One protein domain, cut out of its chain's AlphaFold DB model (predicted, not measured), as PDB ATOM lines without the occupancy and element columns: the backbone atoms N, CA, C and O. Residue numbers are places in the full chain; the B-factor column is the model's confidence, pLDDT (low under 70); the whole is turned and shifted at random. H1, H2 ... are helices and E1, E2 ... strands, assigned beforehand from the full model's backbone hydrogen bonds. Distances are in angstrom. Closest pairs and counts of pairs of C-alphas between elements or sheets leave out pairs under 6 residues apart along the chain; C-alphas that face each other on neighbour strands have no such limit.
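AT A GLANCE: This is residues 4 to 129 of the 233 residues of an uncharacterized protein of Halobacterium salinarum (strain ATCC 33171 / DSM 3754 / JCM 8978 / NBRC 102687 / NCIMB 764 / 91-R6) (UniProt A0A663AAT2). A long, twisted antiparallel sheet curls round one helix, H1, and its two longest strands, E5 and E8, lie side by side as a ribbon along much of a rod-like outline. Past one end of this ribbon the small hairpin E6 and E7 carries the length on, and at the other end of the rod residues 47 to 52, between E4 and E5, stick out. The printed part has 126 residues, with ten named strands and one named helix in the order E1 E2 E3 E4 E5 E6 E7 E8 E9 H1 E10; the class is mostly strand. Eight strands make a branched sheet, and E6 and E7 make a separate antiparallel one. The whole is loose, with a radius of gyration of the C-alphas of 20.0 A and spans of 75 by 29 by 24 A.

HOW THE PARTS SIT: E1, residues 4 to 9, has E9, residues 104 to 107, on one side and E10, residues 127 to 129, on the other side, both antiparallel to it; N 5 and O 107 are 2.8 A apart, N 8 and O 128 2.9 A. E2, residues 23 to 27, forms a hairpin with E3, residues 30 to 38, with N 25 and O 32 at 2.9 A. E5, residues 54 to 70, has three antiparallel neighbours: E3 and E4, residues 42 to 45, on one side, and E8, residues 87 to 100, on the other side. Pairs within hydrogen-bond range are N 35 and O 63, 2.8 A, to E3; N 44 and O 55, 2.8 A, to E4; and N 64 and O 93, 3.0 A, to E8. The pairing is staggered: E4 pairs with residues 54 to 57 of E5, E3 with residues 60 to 64. E5 runs on into E6, residues 73 to 75, across a break of 2 residues, at 57 degrees. E6 and E7, residues 81 to 83, form a hairpin, with N 74 and O 82 at 2.8 A; both are apart from H1, residues 113 to 123. E8 and E9 form a hairpin, with N 98 and O 106 at 2.9 A. H1 is on the branched sheet; its closest C-alphas to E5 are those of Ala 115 and Ala 62, 5.5 A, and to E10 those of His 116 and Val 127, 6.1 A. In H1 every O i to N i+4 pair is within hydrogen-bond range.

IN THESE COORDINATES: E1 begins at C-alpha 4, (291.606, -50.814, 72.107). E3 is 26.7 A long, E5 48.2 A, E8 40.5 A and H1 15.4 A. E10 ends at C-alpha 129, (280.122, -46.613, 74.970).

THE WHOLE: The C-alphas farthest apart, of Asp 51 and Asp 78, are 75.7 A apart. The printed part has no cut; its long link is E1 to E2, 13 residues. The mean pLDDT of the printed part is 88.3, with residues 46 to 52 and 85 to 87 under 70.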
ATOM      1  N   GLY A   4     292.877 -51.083  72.767       96.19
ATOM      2  CA  GLY A   4     291.606 -50.814  72.107       96.19
ATOM      3  C   GLY A   4     290.648 -49.992  72.963       96.19
ATOM      4  O   GLY A   4     290.941 -49.691  74.119       96.19
ATOM      5  N   ALA A   5     289.524 -49.607  72.370       96.38
ATOM      6  CA  ALA A   5     288.429 -48.915  73.035       96.38
ATOM      7  C   ALA A   5     287.369 -49.907  73.493       96.38
ATOM      8  O   ALA A   5     286.981 -50.783  72.723       96.38
ATOM      9  N   ILE A   6     286.932 -49.759  74.737       96.50
ATOM     10  CA  ILE A   6     285.942 -50.620  75.370       96.50
ATOM     11  C   ILE A   6     284.553 -50.007  75.196       96.50
ATOM     12  O   ILE A   6     284.363 -48.818  75.450       96.50
ATOM     13  N   ALA A   7     283.587 -50.843  74.844       95.56
ATOM     14  CA  ALA A   7     282.162 -50.596  75.031       95.56
ATOM     15  C   ALA A   7     281.575 -51.783  75.805       95.56
ATOM     16  O   ALA A   7     282.099 -52.891  75.700       95.56
ATOM     17  N   HIS A   8     280.545 -51.570  76.616       94.50
ATOM     18  CA  HIS A   8     279.947 -52.621  77.446       94.50
ATOM     19  C   HIS A   8     278.533 -52.951  76.980       94.50
ATOM     20  O   HIS A   8     277.893 -52.147  76.302       94.50
ATOM     21  N   PHE A   9     278.051 -54.139  77.334       93.94
ATOM     22  CA  PHE A   9     276.659 -54.488  77.088       93.94
ATOM     23  C   PHE A   9     275.757 -53.911  78.185       93.94
ATOM     24  O   PHE A   9     276.046 -54.059  79.373       93.94
ATOM     25  N   ALA A  10     274.667 -53.250  77.794       91.12
ATOM     26  CA  ALA A  10     273.665 -52.746  78.737       91.12
ATOM     27  C   ALA A  10     272.738 -53.858  79.261       91.12
ATOM     28  O   ALA A  10     272.130 -53.727  80.329       91.12
ATOM     29  N   ASP A  11     272.633 -54.958  78.519       88.88
ATOM     30  CA  ASP A  11     271.858 -56.148  78.836       88.88
ATOM     31  C   ASP A  11     272.626 -57.439  78.500       88.88
ATOM     32  O   ASP A  11     273.765 -57.412  78.044       88.88
ATOM     33  N   ALA A  12     272.035 -58.599  78.798       84.38
ATOM     34  CA  ALA A  12     272.675 -59.877  78.493       84.38
ATOM     35  C   ALA A  12     272.842 -60.038  76.975       84.38
ATOM     36  O   ALA A  12     271.900 -59.788  76.219       84.38
ATOM     37  N   SER A  13     274.004 -60.517  76.539       85.62
ATOM     38  CA  SER A  13     274.335 -60.683  75.129       85.62
ATOM     39  C   SER A  13     274.437 -62.157  74.750       85.62
ATOM     40  O   SER A  13     274.949 -63.008  75.479       85.62
ATOM     41  N   GLY A  14     273.913 -62.500  73.573       85.88
ATOM     42  CA  GLY A  14     274.088 -63.837  73.020       85.88
ATOM     43  C   GLY A  14     275.541 -64.127  72.634       85.88
ATOM     44  O   GLY A  14     276.396 -63.245  72.546       85.88
ATOM     45  N   GLU A  15     275.820 -65.389  72.304       89.88
ATOM     46  CA  GLU A  15     276.994 -65.684  71.480       89.88
ATOM     47  C   GLU A  15     276.871 -64.939  70.139       89.88
ATOM     48  O   GLU A  15     275.774 -64.840  69.588       89.88
ATOM     49  N   ILE A  16     277.987 -64.436  69.602       91.06
ATOM     50  CA  ILE A  16     277.993 -63.825  68.265       91.06
ATOM     51  C   ILE A  16     277.604 -64.887  67.229       91.06
ATOM     52  O   ILE A  16     278.336 -65.862  67.042       91.06
ATOM     53  N   ASP A  17     276.491 -64.662  66.528       93.25
ATOM     54  CA  ASP A  17     276.108 -65.394  65.319       93.25
ATOM     55  C   ASP A  17     276.499 -64.585  64.076       93.25
ATOM     56  O   ASP A  17     275.798 -63.666  63.645       93.25
ATOM     57  N   ASP A  18     277.640 -64.933  63.479       93.06
ATOM     58  CA  ASP A  18     278.130 -64.275  62.269       93.06
ATOM     59  C   ASP A  18     277.607 -64.903  60.960       93.06
ATOM     60  O   ASP A  18     277.910 -64.417  59.867       93.06
ATOM     61  N   SER A  19     276.746 -65.928  61.034       93.69
ATOM     62  CA  SER A  19     276.236 -66.640  59.851       93.69
ATOM     63  C   SER A  19     275.348 -65.780  58.942       93.69
ATOM     64  O   SER A  19     275.145 -66.101  57.767       93.69
ATOM     65  N   GLY A  20     274.832 -64.670  59.478       92.38
ATOM     66  CA  GLY A  20     274.036 -63.686  58.752       92.38
ATOM     67  C   GLY A  20     274.845 -62.695  57.908       92.38
ATOM     68  O   GLY A  20     274.227 -61.900  57.198       92.38
ATOM     69  N   PHE A  21     276.182 -62.708  57.974       96.00
ATOM     70  CA  PHE A  21     277.051 -61.765  57.262       96.00
ATOM     71  C   PHE A  21     277.643 -62.350  55.961       96.00
ATOM     72  O   PHE A  21     277.815 -63.564  55.841       96.00
ATOM     73  N   PRO A  22     277.974 -61.506  54.957       97.69
ATOM     74  CA  PRO A  22     277.798 -60.052  54.933       97.69
ATOM     75  C   PRO A  22     276.332 -59.634  54.740       97.69
ATOM     76  O   PRO A  22     275.578 -60.273  54.001       97.69
ATOM     77  N   LYS A  23     275.942 -58.516  55.356       96.06
ATOM     78  CA  LYS A  23     274.608 -57.915  55.235       96.06
ATOM     79  C   LYS A  23     274.646 -56.707  54.298       96.06
ATOM     80  O   LYS A  23     275.579 -55.907  54.378       96.06
ATOM     81  N   PRO A  24     273.654 -56.552  53.404       96.75
ATOM     82  CA  PRO A  24     273.564 -55.369  52.570       96.75
ATOM     83  C   PRO A  24     273.000 -54.177  53.348       96.75
ATOM     84  O   PRO A  24     272.026 -54.322  54.086       96.75
ATOM     85  N   HIS A  25     273.533 -52.988  53.090       95.12
ATOM     86  CA  HIS A  25     272.942 -51.709  53.488       95.12
ATOM     87  C   HIS A  25     272.910 -50.742  52.302       95.12
ATOM     88  O   HIS A  25     273.424 -51.049  51.226       95.12
ATOM     89  N   TYR A  26     272.242 -49.603  52.474       94.44
ATOM     90  CA  TYR A  26     272.130 -48.582  51.436       94.44
ATOM     91  C   TYR A  26     272.592 -47.228  51.965       94.44
ATOM     92  O   TYR A  26     272.156 -46.806  53.035       94.44
ATOM     93  N   GLU A  27     273.435 -46.552  51.192       92.88
ATOM     94  CA  GLU A  27     273.979 -45.221  51.478       92.88
ATOM     95  C   GLU A  27     274.022 -44.454  50.150       92.88
ATOM     96  O   GLU A  27     274.448 -45.009  49.141       92.88
ATOM     97  N   ASP A  28     273.469 -43.240  50.101       89.94
ATOM     98  CA  ASP A  28     273.362 -42.420  48.878       89.94
ATOM     99  C   ASP A  28     272.784 -43.137  47.638       89.94
ATOM    100  O   ASP A  28     273.082 -42.815  46.490       89.94
ATOM    101  N   GLY A  29     271.896 -44.111  47.867       88.75
ATOM    102  CA  GLY A  29     271.267 -44.914  46.814       88.75
ATOM    103  C   GLY A  29     272.127 -46.072  46.293       88.75
ATOM    104  O   GLY A  29     271.620 -46.888  45.520       88.75
ATOM    105  N   GLU A  30     273.369 -46.194  46.753       89.75
ATOM    106  CA  GLU A  30     274.261 -47.312  46.457       89.75
ATOM    107  C   GLU A  30     274.019 -48.472  47.424       89.75
ATOM    108  O   GLU A  30     273.744 -48.277  48.610       89.75
ATOM    109  N   LYS A  31     274.115 -49.704  46.912       95.56
ATOM    110  CA  LYS A  31     274.051 -50.916  47.735       95.56
ATOM    111  C   LYS A  31     275.461 -51.276  48.193       95.56
ATOM    112  O   LYS A  31     276.294 -51.636  47.365       95.56
ATOM    113  N   LEU A  32     275.671 -51.254  49.498       97.12
ATOM    114  CA  LEU A  32     276.940 -51.511  50.165       97.12
ATOM    115  C   LEU A  32     276.855 -52.768  51.037       97.12
ATOM    116  O   LEU A  32     275.775 -53.341  51.215       97.12
ATOM    117  N   LEU A  33     277.996 -53.208  51.563       97.69
ATOM    118  CA  LEU A  33     278.112 -54.374  52.429       97.69
ATOM    119  C   LEU A  33     278.694 -54.024  53.801       97.69
ATOM    120  O   LEU A  33     279.635 -53.242  53.934       97.69
ATOM    121  N   SER A  34     278.166 -54.691  54.821       97.75
ATOM    122  CA  SER A  34     278.758 -54.775  56.154       97.75
ATOM    123  C   SER A  34     279.030 -56.236  56.501       97.75
ATOM    124  O   SER A  34     278.255 -57.117  56.127       97.75
ATOM    125  N   SER A  35     280.120 -56.518  57.207       98.06
ATOM    126  CA  SER A  35     280.511 -57.878  57.576       98.06
ATOM    127  C   SER A  35     281.082 -57.916  58.984       98.06
ATOM    128  O   SER A  35     281.897 -57.072  59.346       98.06
ATOM    129  N   LEU A  36     280.706 -58.942  59.739       97.44
ATOM    130  CA  LEU A  36     281.356 -59.356  60.974       97.44
ATOM    131  C   LEU A  36     281.857 -60.785  60.761       97.44
ATOM    132  O   LEU A  36     281.154 -61.598  60.169       97.44
ATOM    133  N   GLU A  37     283.081 -61.068  61.179       95.94
ATOM    134  CA  GLU A  37     283.669 -62.409  61.159       95.94
ATOM    135  C   GLU A  37     284.312 -62.646  62.518       95.94
ATOM    136  O   GLU A  37     285.214 -61.894  62.896       95.94
ATOM    137  N   VAL A  38     283.899 -63.686  63.241       92.06
ATOM    138  CA  VAL A  38     284.515 -64.070  64.516       92.06
ATOM    139  C   VAL A  38     285.093 -65.474  64.458       92.06
ATOM    140  O   VAL A  38     284.659 -66.354  63.723       92.06
ATOM    141  N   ARG A  39     286.139 -65.701  65.248       88.44
ATOM    142  CA  ARG A  39     286.691 -67.043  65.446       88.44
ATOM    143  C   ARG A  39     285.942 -67.758  66.562       88.44
ATOM    144  O   ARG A  39     285.340 -67.117  67.417       88.44
ATOM    145  N   ASN A  40     286.080 -69.086  66.594       80.00
ATOM    146  CA  ASN A  40     285.547 -69.914  67.673       80.00
ATOM    147  C   ASN A  40     285.885 -69.326  69.056       80.00
ATOM    148  O   ASN A  40     287.030 -68.901  69.269       80.00
ATOM    149  N   PRO A  41     284.924 -69.340  69.993       81.19
ATOM    150  CA  PRO A  41     285.130 -68.782  71.315       81.19
ATOM    151  C   PRO A  41     286.233 -69.523  72.070       81.19
ATOM    152  O   PRO A  41     286.359 -70.748  72.008       81.19
ATOM    153  N   THR A  42     287.021 -68.753  72.807       84.38
ATOM    154  CA  THR A  42     287.966 -69.225  73.814       84.38
ATOM    155  C   THR A  42     287.315 -69.066  75.183       84.38
ATOM    156  O   THR A  42     286.725 -68.031  75.482       84.38
ATOM    157  N   VAL A  43     287.399 -70.104  76.013       83.12
ATOM    158  CA  VAL A  43     286.916 -70.073  77.396       83.12
ATOM    159  C   VAL A  43     288.124 -69.935  78.310       83.12
ATOM    160  O   VAL A  43     289.049 -70.745  78.235       83.12
ATOM    161  N   LEU A  44     288.113 -68.909  79.151       77.88
ATOM    162  CA  LEU A  44     289.055 -68.732  80.246       77.88
ATOM    163  C   LEU A  44     288.368 -69.158  81.533       77.88
ATOM    164  O   LEU A  44     287.296 -68.657  81.855       77.88
ATOM    165  N   THR A  45     288.982 -70.081  82.263       74.12
ATOM    166  CA  THR A  45     288.522 -70.494  83.589       74.12
ATOM    167  C   THR A  45     289.514 -69.972  84.616       74.12
ATOM    168  O   THR A  45     290.721 -70.175  84.463       74.12
ATOM    169  N   PHE A  46     289.018 -69.284  85.642       66.81
ATOM    170  CA  PHE A  46     289.850 -68.758  86.718       66.81
ATOM    171  C   PHE A  46     289.935 -69.786  87.849       66.81
ATOM    172  O   PHE A  46     288.953 -70.071  88.526       66.81
ATOM    173  N   ASP A  47     291.120 -70.361  88.059       51.56
ATOM    174  CA  ASP A  47     291.300 -71.538  88.922       51.56
ATOM    175  C   ASP A  47     291.577 -71.235  90.412       51.56
ATOM    176  O   ASP A  47     292.017 -72.129  91.136       51.56
ATOM    177  N   ALA A  48     291.363 -70.016  90.936       44.03
ATOM    178  CA  ALA A  48     291.783 -69.758  92.327       44.03
ATOM    179  C   ALA A  48     291.022 -68.731  93.184       44.03
ATOM    180  O   ALA A  48     291.148 -68.826  94.405       44.03
ATOM    181  N   TYR A  49     290.270 -67.774  92.630       44.50
ATOM    182  CA  TYR A  49     289.749 -66.657  93.449       44.50
ATOM    183  C   TYR A  49     288.314 -66.203  93.156       44.50
ATOM    184  O   TYR A  49     287.723 -65.526  93.994       44.50
ATOM    185  N   THR A  50     287.727 -66.633  92.046       48.28
ATOM    186  CA  THR A  50     286.304 -66.480  91.726       48.28
ATOM    187  C   THR A  50     285.680 -67.874  91.673       48.28
ATOM    188  O   THR A  50     286.381 -68.853  91.433       48.28
ATOM    189  N   ASP A  51     284.397 -68.001  91.996       53.56
ATOM    190  CA  ASP A  51     283.674 -69.245  92.320       53.56
ATOM    191  C   ASP A  51     283.474 -70.189  91.102       53.56
ATOM    192  O   ASP A  51     282.360 -70.576  90.762       53.56
ATOM    193  N   GLY A  52     284.554 -70.527  90.384       60.59
ATOM    194  CA  GLY A  52     284.513 -71.229  89.100       60.59
ATOM    195  C   GLY A  52     284.034 -70.359  87.937       60.59
ATOM    196  O   GLY A  52     283.551 -70.894  86.939       60.59
ATOM    197  N   GLU A  53     284.136 -69.033  88.062       71.50
ATOM    198  CA  GLU A  53     283.716 -68.103  87.020       71.50
ATOM    199  C   GLU A  53     284.554 -68.318  85.754       71.50
ATOM    200  O   GLU A  53     285.780 -68.479  85.796       71.50
ATOM    201  N   SER A  54     283.867 -68.399  84.617       81.75
ATOM    202  CA  SER A  54     284.498 -68.602  83.323       81.75
ATOM    203  C   SER A  54     284.102 -67.482  82.387       81.75
ATOM    204  O   SER A  54     282.919 -67.325  82.094       81.75
ATOM    205  N   ILE A  55     285.096 -66.775  81.866       86.19
ATOM    206  CA  ILE A  55     284.886 -65.737  80.867       86.19
ATOM    207  C   ILE A  55     285.001 -66.376  79.494       86.19
ATOM    208  O   ILE A  55     286.007 -67.017  79.163       86.19
ATOM    209  N   ARG A  56     283.974 -66.194  78.668       90.88
ATOM    210  CA  ARG A  56     284.015 -66.600  77.268       90.88
ATOM    211  C   ARG A  56     284.278 -65.381  76.406       90.88
ATOM    212  O   ARG A  56     283.500 -64.435  76.407       90.88
ATOM    213  N   TRP A  57     285.331 -65.450  75.604       93.50
ATOM    214  CA  TRP A  57     285.653 -64.388  74.667       93.50
ATOM    215  C   TRP A  57     285.959 -64.928  73.276       93.50
ATOM    216  O   TRP A  57     286.370 -66.073  73.093       93.50
ATOM    217  N   ASN A  58     285.762 -64.099  72.264       93.06
ATOM    218  CA  ASN A  58     286.147 -64.392  70.893       93.06
ATOM    219  C   ASN A  58     286.782 -63.160  70.245       93.06
ATOM    220  O   ASN A  58     286.638 -62.033  70.713       93.06
ATOM    221  N   ARG A  59     287.558 -63.396  69.185       94.75
ATOM    222  CA  ARG A  59     288.199 -62.338  68.403       94.75
ATOM    223  C   ARG A  59     287.784 -62.463  66.953       94.75
ATOM    224  O   ARG A  59     287.777 -63.564  66.398       94.75
ATOM    225  N   GLY A  60     287.549 -61.320  66.339       95.50
ATOM    226  CA  GLY A  60     287.089 -61.202  64.977       95.50
ATOM    227  C   GLY A  60     287.500 -59.899  64.318       95.50
ATOM    228  O   GLY A  60     288.428 -59.209  64.756       95.50
ATOM    229  N   ARG A  61     286.796 -59.590  63.236       97.12
ATOM    230  CA  ARG A  61     286.894 -58.345  62.484       97.12
ATOM    231  C   ARG A  61     285.511 -57.881  62.085       97.12
ATOM    232  O   ARG A  61     284.696 -58.683  61.642       97.12
ATOM    233  N   ALA A  62     285.301 -56.582  62.189       97.62
ATOM    234  CA  ALA A  62     284.155 -55.905  61.619       97.62
ATOM    235  C   ALA A  62     284.620 -55.063  60.433       97.62
ATOM    236  O   ALA A  62     285.701 -54.465  60.464       97.62
ATOM    237  N   ALA A  63     283.804 -55.015  59.389       97.50
ATOM    238  CA  ALA A  63     284.020 -54.172  58.229       97.50
ATOM    239  C   ALA A  63     282.704 -53.560  57.753       97.50
ATOM    240  O   ALA A  63     281.672 -54.234  57.747       97.50
ATOM    241  N   LYS A  64     282.748 -52.306  57.306       97.38
ATOM    242  CA  LYS A  64     281.603 -51.620  56.705       97.38
ATOM    243  C   LYS A  64     282.047 -50.777  55.522       97.38
ATOM    244  O   LYS A  64     283.012 -50.020  55.604       97.38
ATOM    245  N   GLU A  65     281.362 -50.947  54.402       96.88
ATOM    246  CA  GLU A  65     281.524 -50.089  53.236       96.88
ATOM    247  C   GLU A  65     280.765 -48.770  53.420       96.88
ATOM    248  O   GLU A  65     279.636 -48.759  53.913       96.88
ATOM    249  N   HIS A  66     281.379 -47.682  52.962       93.31
ATOM    250  CA  HIS A  66     280.829 -46.328  52.959       93.31
ATOM    251  C   HIS A  66     281.075 -45.644  51.618       93.31
ATOM    252  O   HIS A  66     282.057 -45.954  50.929       93.31
ATOM    253  N   VAL A  67     280.203 -44.698  51.267       92.38
ATOM    254  CA  VAL A  67     280.427 -43.799  50.137       92.38
ATOM    255  C   VAL A  67     281.241 -42.605  50.632       92.38
ATOM    256  O   VAL A  67     280.874 -41.916  51.574       92.38
ATOM    257  N   GLU A  68     282.369 -42.342  49.982       89.69
ATOM    258  CA  GLU A  68     283.153 -41.133  50.211       89.69
ATOM    259  C   GLU A  68     283.187 -40.270  48.949       89.69
ATOM    260  O   GLU A  68     283.427 -40.768  47.841       89.69
ATOM    261  N   ASP A  69     283.050 -38.957  49.136       82.62
ATOM    262  CA  ASP A  69     283.309 -37.969  48.095       82.62
ATOM    263  C   ASP A  69     284.789 -38.006  47.691       82.62
ATOM    264  O   ASP A  69     285.702 -37.642  48.440       82.62
ATOM    265  N   ALA A  70     285.044 -38.424  46.461       77.69
ATOM    266  CA  ALA A  70     286.341 -38.387  45.819       77.69
ATOM    267  C   ALA A  70     286.435 -37.146  44.926       77.69
ATOM    268  O   ALA A  70     285.837 -37.064  43.852       77.69
ATOM    269  N   LYS A  71     287.269 -36.189  45.335       78.00
ATOM    270  CA  LYS A  71     287.680 -35.082  44.466       78.00
ATOM    271  C   LYS A  71     288.875 -35.519  43.634       78.00
ATOM    272  O   LYS A  71     289.900 -35.932  44.179       78.00
ATOM    273  N   SER A  72     288.771 -35.412  42.314       73.75
ATOM    274  CA  SER A  72     289.933 -35.595  41.443       73.75
ATOM    275  C   SER A  72     290.772 -34.316  41.450       73.75
ATOM    276  O   SER A  72     290.242 -33.213  41.394       73.75
ATOM    277  N   THR A  73     292.093 -34.440  41.574       79.56
ATOM    278  CA  THR A  73     293.019 -33.304  41.439       79.56
ATOM    279  C   THR A  73     294.020 -33.639  40.344       79.56
ATOM    280  O   THR A  73     294.735 -34.636  40.445       79.56
ATOM    281  N   GLU A  74     294.067 -32.820  39.299       83.88
ATOM    282  CA  GLU A  74     295.012 -32.933  38.192       83.88
ATOM    283  C   GLU A  74     295.999 -31.763  38.249       83.88
ATOM    284  O   GLU A  74     295.601 -30.599  38.313       83.88
ATOM    285  N   ILE A  75     297.298 -32.070  38.228       86.94
ATOM    286  CA  ILE A  75     298.358 -31.065  38.098       86.94
ATOM    287  C   ILE A  75     298.884 -31.136  36.669       86.94
ATOM    288  O   ILE A  75     299.505 -32.120  36.260       86.94
ATOM    289  N   HIS A  76     298.638 -30.076  35.913       87.94
ATOM    290  CA  HIS A  76     299.059 -29.947  34.526       87.94
ATOM    291  C   HIS A  76     300.558 -29.660  34.430       87.94
ATOM    292  O   HIS A  76     301.188 -29.145  35.356       87.94
ATOM    293  N   ARG A  77     301.158 -29.961  33.272       87.19
ATOM    294  CA  ARG A  77     302.600 -29.735  33.032       87.19
ATOM    295  C   ARG A  77     303.015 -28.261  33.090       87.19
ATOM    296  O   ARG A  77     304.202 -27.984  33.222       87.19
ATOM    297  N   ASP A  78     302.066 -27.339  32.963       91.88
ATOM    298  CA  ASP A  78     302.264 -25.893  33.094       91.88
ATOM    299  C   ASP A  78     302.124 -25.390  34.545       91.88
ATOM    300  O   ASP A  78     302.284 -24.199  34.804       91.88
ATOM    301  N   GLY A  79     301.860 -26.293  35.494       88.12
ATOM    302  CA  GLY A  79     301.678 -25.976  36.906       88.12
ATOM    303  C   GLY A  79     300.255 -25.568  37.284       88.12
ATOM    304  O   GLY A  79     300.025 -25.248  38.450       88.12
ATOM    305  N   ARG A  80     299.288 -25.587  36.354       91.25
ATOM    306  CA  ARG A  80     297.875 -25.396  36.700       91.25
ATOM    307  C   ARG A  80     297.368 -26.592  37.505       91.25
ATOM    308  O   ARG A  80     297.659 -27.737  37.170       91.25
ATOM    309  N   ILE A  81     296.588 -26.316  38.543       88.25
ATOM    310  CA  ILE A  81     295.906 -27.335  39.341       88.25
ATOM    311  C   ILE A  81     294.421 -27.245  39.019       88.25
ATOM    312  O   ILE A  81     293.798 -26.221  39.300       88.25
ATOM    313  N   ASP A  82     293.871 -28.313  38.453       82.88
ATOM    314  CA  ASP A  82     292.434 -28.464  38.263       82.88
ATOM    315  C   ASP A  82     291.909 -29.428  39.330       82.88
ATOM    316  O   ASP A  82     292.343 -30.576  39.427       82.88
ATOM    317  N   VAL A  83     290.974 -28.955  40.151       82.56
ATOM    318  CA  VAL A  83     290.190 -29.818  41.039       82.56
ATOM    319  C   VAL A  83     288.926 -30.177  40.270       82.56
ATOM    320  O   VAL A  83     288.059 -29.327  40.061       82.56
ATOM    321  N   GLY A  84     288.876 -31.405  39.758       70.12
ATOM    322  CA  GLY A  84     287.718 -31.934  39.053       70.12
ATOM    323  C   GLY A  84     286.532 -32.140  39.994       70.12
ATOM    324  O   GLY A  84     286.680 -32.183  41.217       70.12
ATOM    325  N   THR A  85     285.344 -32.235  39.404       58.31
ATOM    326  CA  THR A  85     284.081 -32.414  40.129       58.31
ATOM    327  C   THR A  85     283.915 -33.829  40.678       58.31
ATOM    328  O   THR A  85     284.591 -34.767  40.252       58.31
ATOM    329  N   ASP A  86     283.032 -33.905  41.670       63.59
ATOM    330  CA  ASP A  86     282.817 -34.995  42.616       63.59
ATOM    331  C   ASP A  86     282.582 -36.350  41.927       63.59
ATOM    332  O   ASP A  86     281.720 -36.493  41.057       63.59
ATOM    333  N   GLY A  87     283.364 -37.354  42.314       69.00
ATOM    334  CA  GLY A  87     283.050 -38.762  42.092       69.00
ATOM    335  C   GLY A  87     282.798 -39.431  43.436       69.00
ATOM    336  O   GLY A  87     283.354 -39.005  44.438       69.00
ATOM    337  N   THR A  88     281.996 -40.484  43.481       78.12
ATOM    338  CA  THR A  88     281.862 -41.307  44.686       78.12
ATOM    339  C   THR A  88     282.852 -42.463  44.622       78.12
ATOM    340  O   THR A  88     283.082 -43.060  43.565       78.12
ATOM    341  N   ARG A  89     283.481 -42.784  45.753       86.12
ATOM    342  CA  ARG A  89     284.254 -44.020  45.916       86.12
ATOM    343  C   ARG A  89     283.675 -44.823  47.066       86.12
ATOM    344  O   ARG A  89     283.343 -44.256  48.098       86.12
ATOM    345  N   VAL A  90     283.612 -46.139  46.904       90.50
ATOM    346  CA  VAL A  90     283.320 -47.038  48.021       90.50
ATOM    347  C   VAL A  90     284.619 -47.315  48.763       90.50
ATOM    348  O   VAL A  90     285.619 -47.714  48.155       90.50
ATOM    349  N   ARG A  91     284.613 -47.100  50.075       93.19
ATOM    350  CA  ARG A  91     285.725 -47.436  50.964       93.19
ATOM    351  C   ARG A  91     285.219 -48.342  52.075       93.19
ATOM    352  O   ARG A  91     284.206 -48.048  52.692       93.19
ATOM    353  N   ALA A  92     285.954 -49.416  52.341       93.75
ATOM    354  CA  ALA A  92     285.719 -50.246  53.512       93.75
ATOM    355  C   ALA A  92     286.496 -49.693  54.712       93.75
ATOM    356  O   ALA A  92     287.724 -49.549  54.654       93.75
ATOM    357  N   GLU A  93     285.783 -49.405  55.792       95.12
ATOM    358  CA  GLU A  93     286.353 -49.292  57.127       95.12
ATOM    359  C   GLU A  93     286.460 -50.690  57.743       95.12
ATOM    360  O   GLU A  93     285.594 -51.534  57.519       95.12
ATOM    361  N   VAL A  94     287.550 -50.964  58.462       96.12
ATOM    362  CA  VAL A  94     287.822 -52.275  59.065       96.12
ATOM    363  C   VAL A  94     288.411 -52.076  60.453       96.12
ATOM    364  O   VAL A  94     289.356 -51.306  60.612       96.12
ATOM    365  N   THR A  95     287.915 -52.830  61.429       96.56
ATOM    366  CA  THR A  95     288.447 -52.854  62.794       96.56
ATOM    367  C   THR A  95     288.539 -54.290  63.306       96.56
ATOM    368  O   THR A  95     287.746 -55.159  62.934       96.56
ATOM    369  N   ASP A  96     289.543 -54.569  64.135       96.06
ATOM    370  CA  ASP A  96     289.575 -55.815  64.903       96.06
ATOM    371  C   ASP A  96     288.553 -55.696  66.044       96.06
ATOM    372  O   ASP A  96     288.477 -54.652  66.690       96.06
ATOM    373  N   VAL A  97     287.825 -56.779  66.307       96.50
ATOM    374  CA  VAL A  97     286.839 -56.863  67.392       96.50
ATOM    375  C   VAL A  97     287.260 -57.954  68.364       96.50
ATOM    376  O   VAL A  97     287.662 -59.048  67.962       96.50
ATOM    377  N   LEU A  98     287.171 -57.657  69.648       96.25
ATOM    378  CA  LEU A  98     287.212 -58.619  70.737       96.25
ATOM    379  C   LEU A  98     285.851 -58.562  71.419       96.25
ATOM    380  O   LEU A  98     285.374 -57.474  71.711       96.25
ATOM    381  N   HIS A  99     285.230 -59.704  71.656       95.31
ATOM    382  CA  HIS A  99     283.945 -59.785  72.334       95.31
ATOM    383  C   HIS A  99     284.092 -60.683  73.545       95.31
ATOM    384  O   HIS A  99     284.535 -61.823  73.406       95.31
ATOM    385  N   VAL A 100     283.713 -60.164  74.703       94.62
ATOM    386  CA  VAL A 100     283.581 -60.888  75.957       94.62
ATOM    387  C   VAL A 100     282.092 -61.000  76.245       94.62
ATOM    388  O   VAL A 100     281.400 -59.991  76.366       94.62
ATOM    389  N   GLN A 101     281.594 -62.236  76.247       91.25
ATOM    390  CA  GLN A 101     280.163 -62.516  76.324       91.25
ATOM    391  C   GLN A 101     279.565 -61.927  77.602       91.25
ATOM    392  O   GLN A 101     280.162 -62.078  78.661       91.25
ATOM    393  N   ASP A 102     278.396 -61.293  77.482       90.25
ATOM    394  CA  ASP A 102     277.640 -60.672  78.576       90.25
ATOM    395  C   ASP A 102     278.357 -59.516  79.306       90.25
ATOM    396  O   ASP A 102     277.842 -59.014  80.303       90.25
ATOM    397  N   GLU A 103     279.522 -59.067  78.823       93.25
ATOM    398  CA  GLU A 103     280.323 -58.055  79.517       93.25
ATOM    399  C   GLU A 103     280.675 -56.861  78.623       93.25
ATOM    400  O   GLU A 103     280.145 -55.762  78.793       93.25
ATOM    401  N   PHE A 104     281.590 -57.050  77.669       95.81
ATOM    402  CA  PHE A 104     282.138 -55.944  76.891       95.81
ATOM    403  C   PHE A 104     282.678 -56.361  75.529       95.81
ATOM    404  O   PHE A 104     283.008 -57.516  75.261       95.81
ATOM    405  N   ILE A 105     282.836 -55.367  74.664       96.50
ATOM    406  CA  ILE A 105     283.568 -55.470  73.412       96.50
ATOM    407  C   ILE A 105     284.763 -54.527  73.409       96.50
ATOM    408  O   ILE A 105     284.776 -53.504  74.089       96.50
ATOM    409  N   VAL A 106     285.767 -54.868  72.605       97.19
ATOM    410  CA  VAL A 106     286.915 -54.005  72.341       97.19
ATOM    411  C   VAL A 106     287.111 -53.839  70.844       97.19
ATOM    412  O   VAL A 106     287.246 -54.820  70.110       97.19
ATOM    413  N   THR A 107     287.179 -52.589  70.404       96.75
ATOM    414  CA  THR A 107     287.492 -52.184  69.030       96.75
ATOM    415  C   THR A 107     288.844 -51.468  68.986       96.75
ATOM    416  O   THR A 107     289.441 -51.154  70.017       96.75
ATOM    417  N   GLN A 108     289.408 -51.222  67.800       92.69
ATOM    418  CA  GLN A 108     290.729 -50.580  67.706       92.69
ATOM    419  C   GLN A 108     290.767 -49.138  68.236       92.69
ATOM    420  O   GLN A 108     291.838 -48.680  68.639       92.69
ATOM    421  N   ASN A 109     289.645 -48.417  68.202       89.25
ATOM    422  CA  ASN A 109     289.529 -47.030  68.644       89.25
ATOM    423  C   ASN A 109     288.069 -46.701  69.007       89.25
ATOM    424  O   ASN A 109     287.166 -47.471  68.709       89.25
ATOM    425  N   THR A 110     287.846 -45.544  69.629       84.12
ATOM    426  CA  THR A 110     286.528 -45.098  70.115       84.12
ATOM    427  C   THR A 110     285.578 -44.619  69.015       84.12
ATOM    428  O   THR A 110     284.483 -44.189  69.330       84.12
ATOM    429  N   GLU A 111     286.000 -44.602  67.748       86.44
ATOM    430  CA  GLU A 111     285.206 -44.108  66.609       86.44
ATOM    431  C   GLU A 111     284.600 -45.272  65.798       86.44
ATOM    432  O   GLU A 111     284.054 -45.075  64.715       86.44
ATOM    433  N   CYS A 112     284.708 -46.506  66.304       89.56
ATOM    434  CA  CYS A 112     284.268 -47.727  65.631       89.56
ATOM    435  C   CYS A 112     282.776 -48.051  65.861       89.56
ATOM    436  O   CYS A 112     282.427 -49.227  65.982       89.56
ATOM    437  N   ASP A 113     281.886 -47.054  65.875       91.62
ATOM    438  CA  ASP A 113     280.444 -47.226  66.146       91.62
ATOM    439  C   ASP A 113     279.793 -48.256  65.211       91.62
ATOM    440  O   ASP A 113     278.899 -49.010  65.595       91.62
ATOM    441  N   PHE A 114     280.282 -48.349  63.969       95.00
ATOM    442  CA  PHE A 114     279.795 -49.346  63.020       95.00
ATOM    443  C   PHE A 114     280.013 -50.781  63.514       95.00
ATOM    444  O   PHE A 114     279.197 -51.652  63.226       95.00
ATOM    445  N   ALA A 115     281.106 -51.044  64.234       96.69
ATOM    446  CA  ALA A 115     281.392 -52.358  64.785       96.69
ATOM    447  C   ALA A 115     280.471 -52.670  65.965       96.69
ATOM    448  O   ALA A 115     280.064 -53.821  66.097       96.69
ATOM    449  N   HIS A 116     280.094 -51.660  66.758       95.88
ATOM    450  CA  HIS A 116     279.120 -51.810  67.840       95.88
ATOM    451  C   HIS A 116     277.793 -52.294  67.252       95.88
ATOM    452  O   HIS A 116     277.354 -53.391  67.581       95.88
ATOM    453  N   SER A 117     277.260 -51.592  66.245       96.06
ATOM    454  CA  SER A 117     276.009 -51.987  65.580       96.06
ATOM    455  C   SER A 117     276.046 -53.389  64.961       96.06
ATOM    456  O   SER A 117     275.036 -54.089  64.946       96.06
ATOM    457  N   LEU A 118     277.195 -53.818  64.425       97.19
ATOM    458  CA  LEU A 118     277.335 -55.170  63.873       97.19
ATOM    459  C   LEU A 118     277.344 -56.240  64.966       97.19
ATOM    460  O   LEU A 118     276.809 -57.325  64.746       97.19
ATOM    461  N   VAL A 119     277.935 -55.951  66.130       96.56
ATOM    462  CA  VAL A 119     277.899 -56.864  67.276       96.56
ATOM    463  C   VAL A 119     276.502 -56.914  67.893       96.56
ATOM    464  O   VAL A 119     276.031 -58.010  68.183       96.56
ATOM    465  N   GLU A 120     275.810 -55.784  68.035       96.06
ATOM    466  CA  GLU A 120     274.420 -55.745  68.520       96.06
ATOM    467  C   GLU A 120     273.507 -56.621  67.654       96.06
ATOM    468  O   GLU A 120     272.773 -57.471  68.149       96.06
ATOM    469  N   ASP A 121     273.613 -56.496  66.332       95.62
ATOM    470  CA  ASP A 121     272.838 -57.287  65.373       95.62
ATOM    471  C   ASP A 121     273.209 -58.786  65.386       95.62
ATOM    472  O   ASP A 121     272.367 -59.637  65.093       95.62
ATOM    473  N   ALA A 122     274.450 -59.130  65.745       95.94
ATOM    474  CA  ALA A 122     274.916 -60.515  65.831       95.94
ATOM    475  C   ALA A 122     274.636 -61.194  67.182       95.94
ATOM    476  O   ALA A 122     274.626 -62.423  67.252       95.94
ATOM    477  N   THR A 123     274.449 -60.419  68.252       94.94
ATOM    478  CA  THR A 123     274.275 -60.923  69.630       94.94
ATOM    479  C   THR A 123     272.870 -60.698  70.179       94.94
ATOM    480  O   THR A 123     272.450 -61.403  71.096       94.94
ATOM    481  N   GLY A 124     272.144 -59.723  69.632       93.94
ATOM    482  CA  GLY A 124     270.864 -59.242  70.139       93.94
ATOM    483  C   GLY A 124     270.953 -58.347  71.381       93.94
ATOM    484  O   GLY A 124     269.896 -57.919  71.835       93.94
ATOM    485  N   GLY A 125     272.153 -58.089  71.919       94.38
ATOM    486  CA  GLY A 125     272.368 -57.201  73.068       94.38
ATOM    487  C   GLY A 125     272.658 -55.760  72.643       94.38
ATOM    488  O   GLY A 125     273.146 -55.533  71.538       94.38
ATOM    489  N   GLU A 126     272.366 -54.801  73.516       95.56
ATOM    490  CA  GLU A 126     272.643 -53.372  73.329       95.56
ATOM    491  C   GLU A 126     274.073 -53.044  73.772       95.56
ATOM    492  O   GLU A 126     274.476 -53.360  74.894       95.56
ATOM    493  N   VAL A 127     274.847 -52.394  72.900       95.00
ATOM    494  CA  VAL A 127     276.236 -52.000  73.156       95.00
ATOM    495  C   VAL A 127     276.291 -50.503  73.430       95.00
ATOM    496  O   VAL A 127     275.893 -49.683  72.606       95.00
ATOM    497  N   VAL A 128     276.861 -50.133  74.574       94.06
ATOM    498  CA  VAL A 128     276.969 -48.744  75.020       94.06
ATOM    499  C   VAL A 128     278.431 -48.364  75.217       94.06
ATOM    500  O   VAL A 128     279.223 -49.107  75.803       94.06
ATOM    501  N   ASP A 129     278.792 -47.170  74.749       92.38
ATOM    502  CA  ASP A 129     280.122 -46.613  74.970       92.38
ATOM    503  C   ASP A 129     280.431 -46.501  76.463       92.38
ATOM    504  O   ASP A 129     279.650 -45.983  77.266       92.38
TER     505      ASP A 129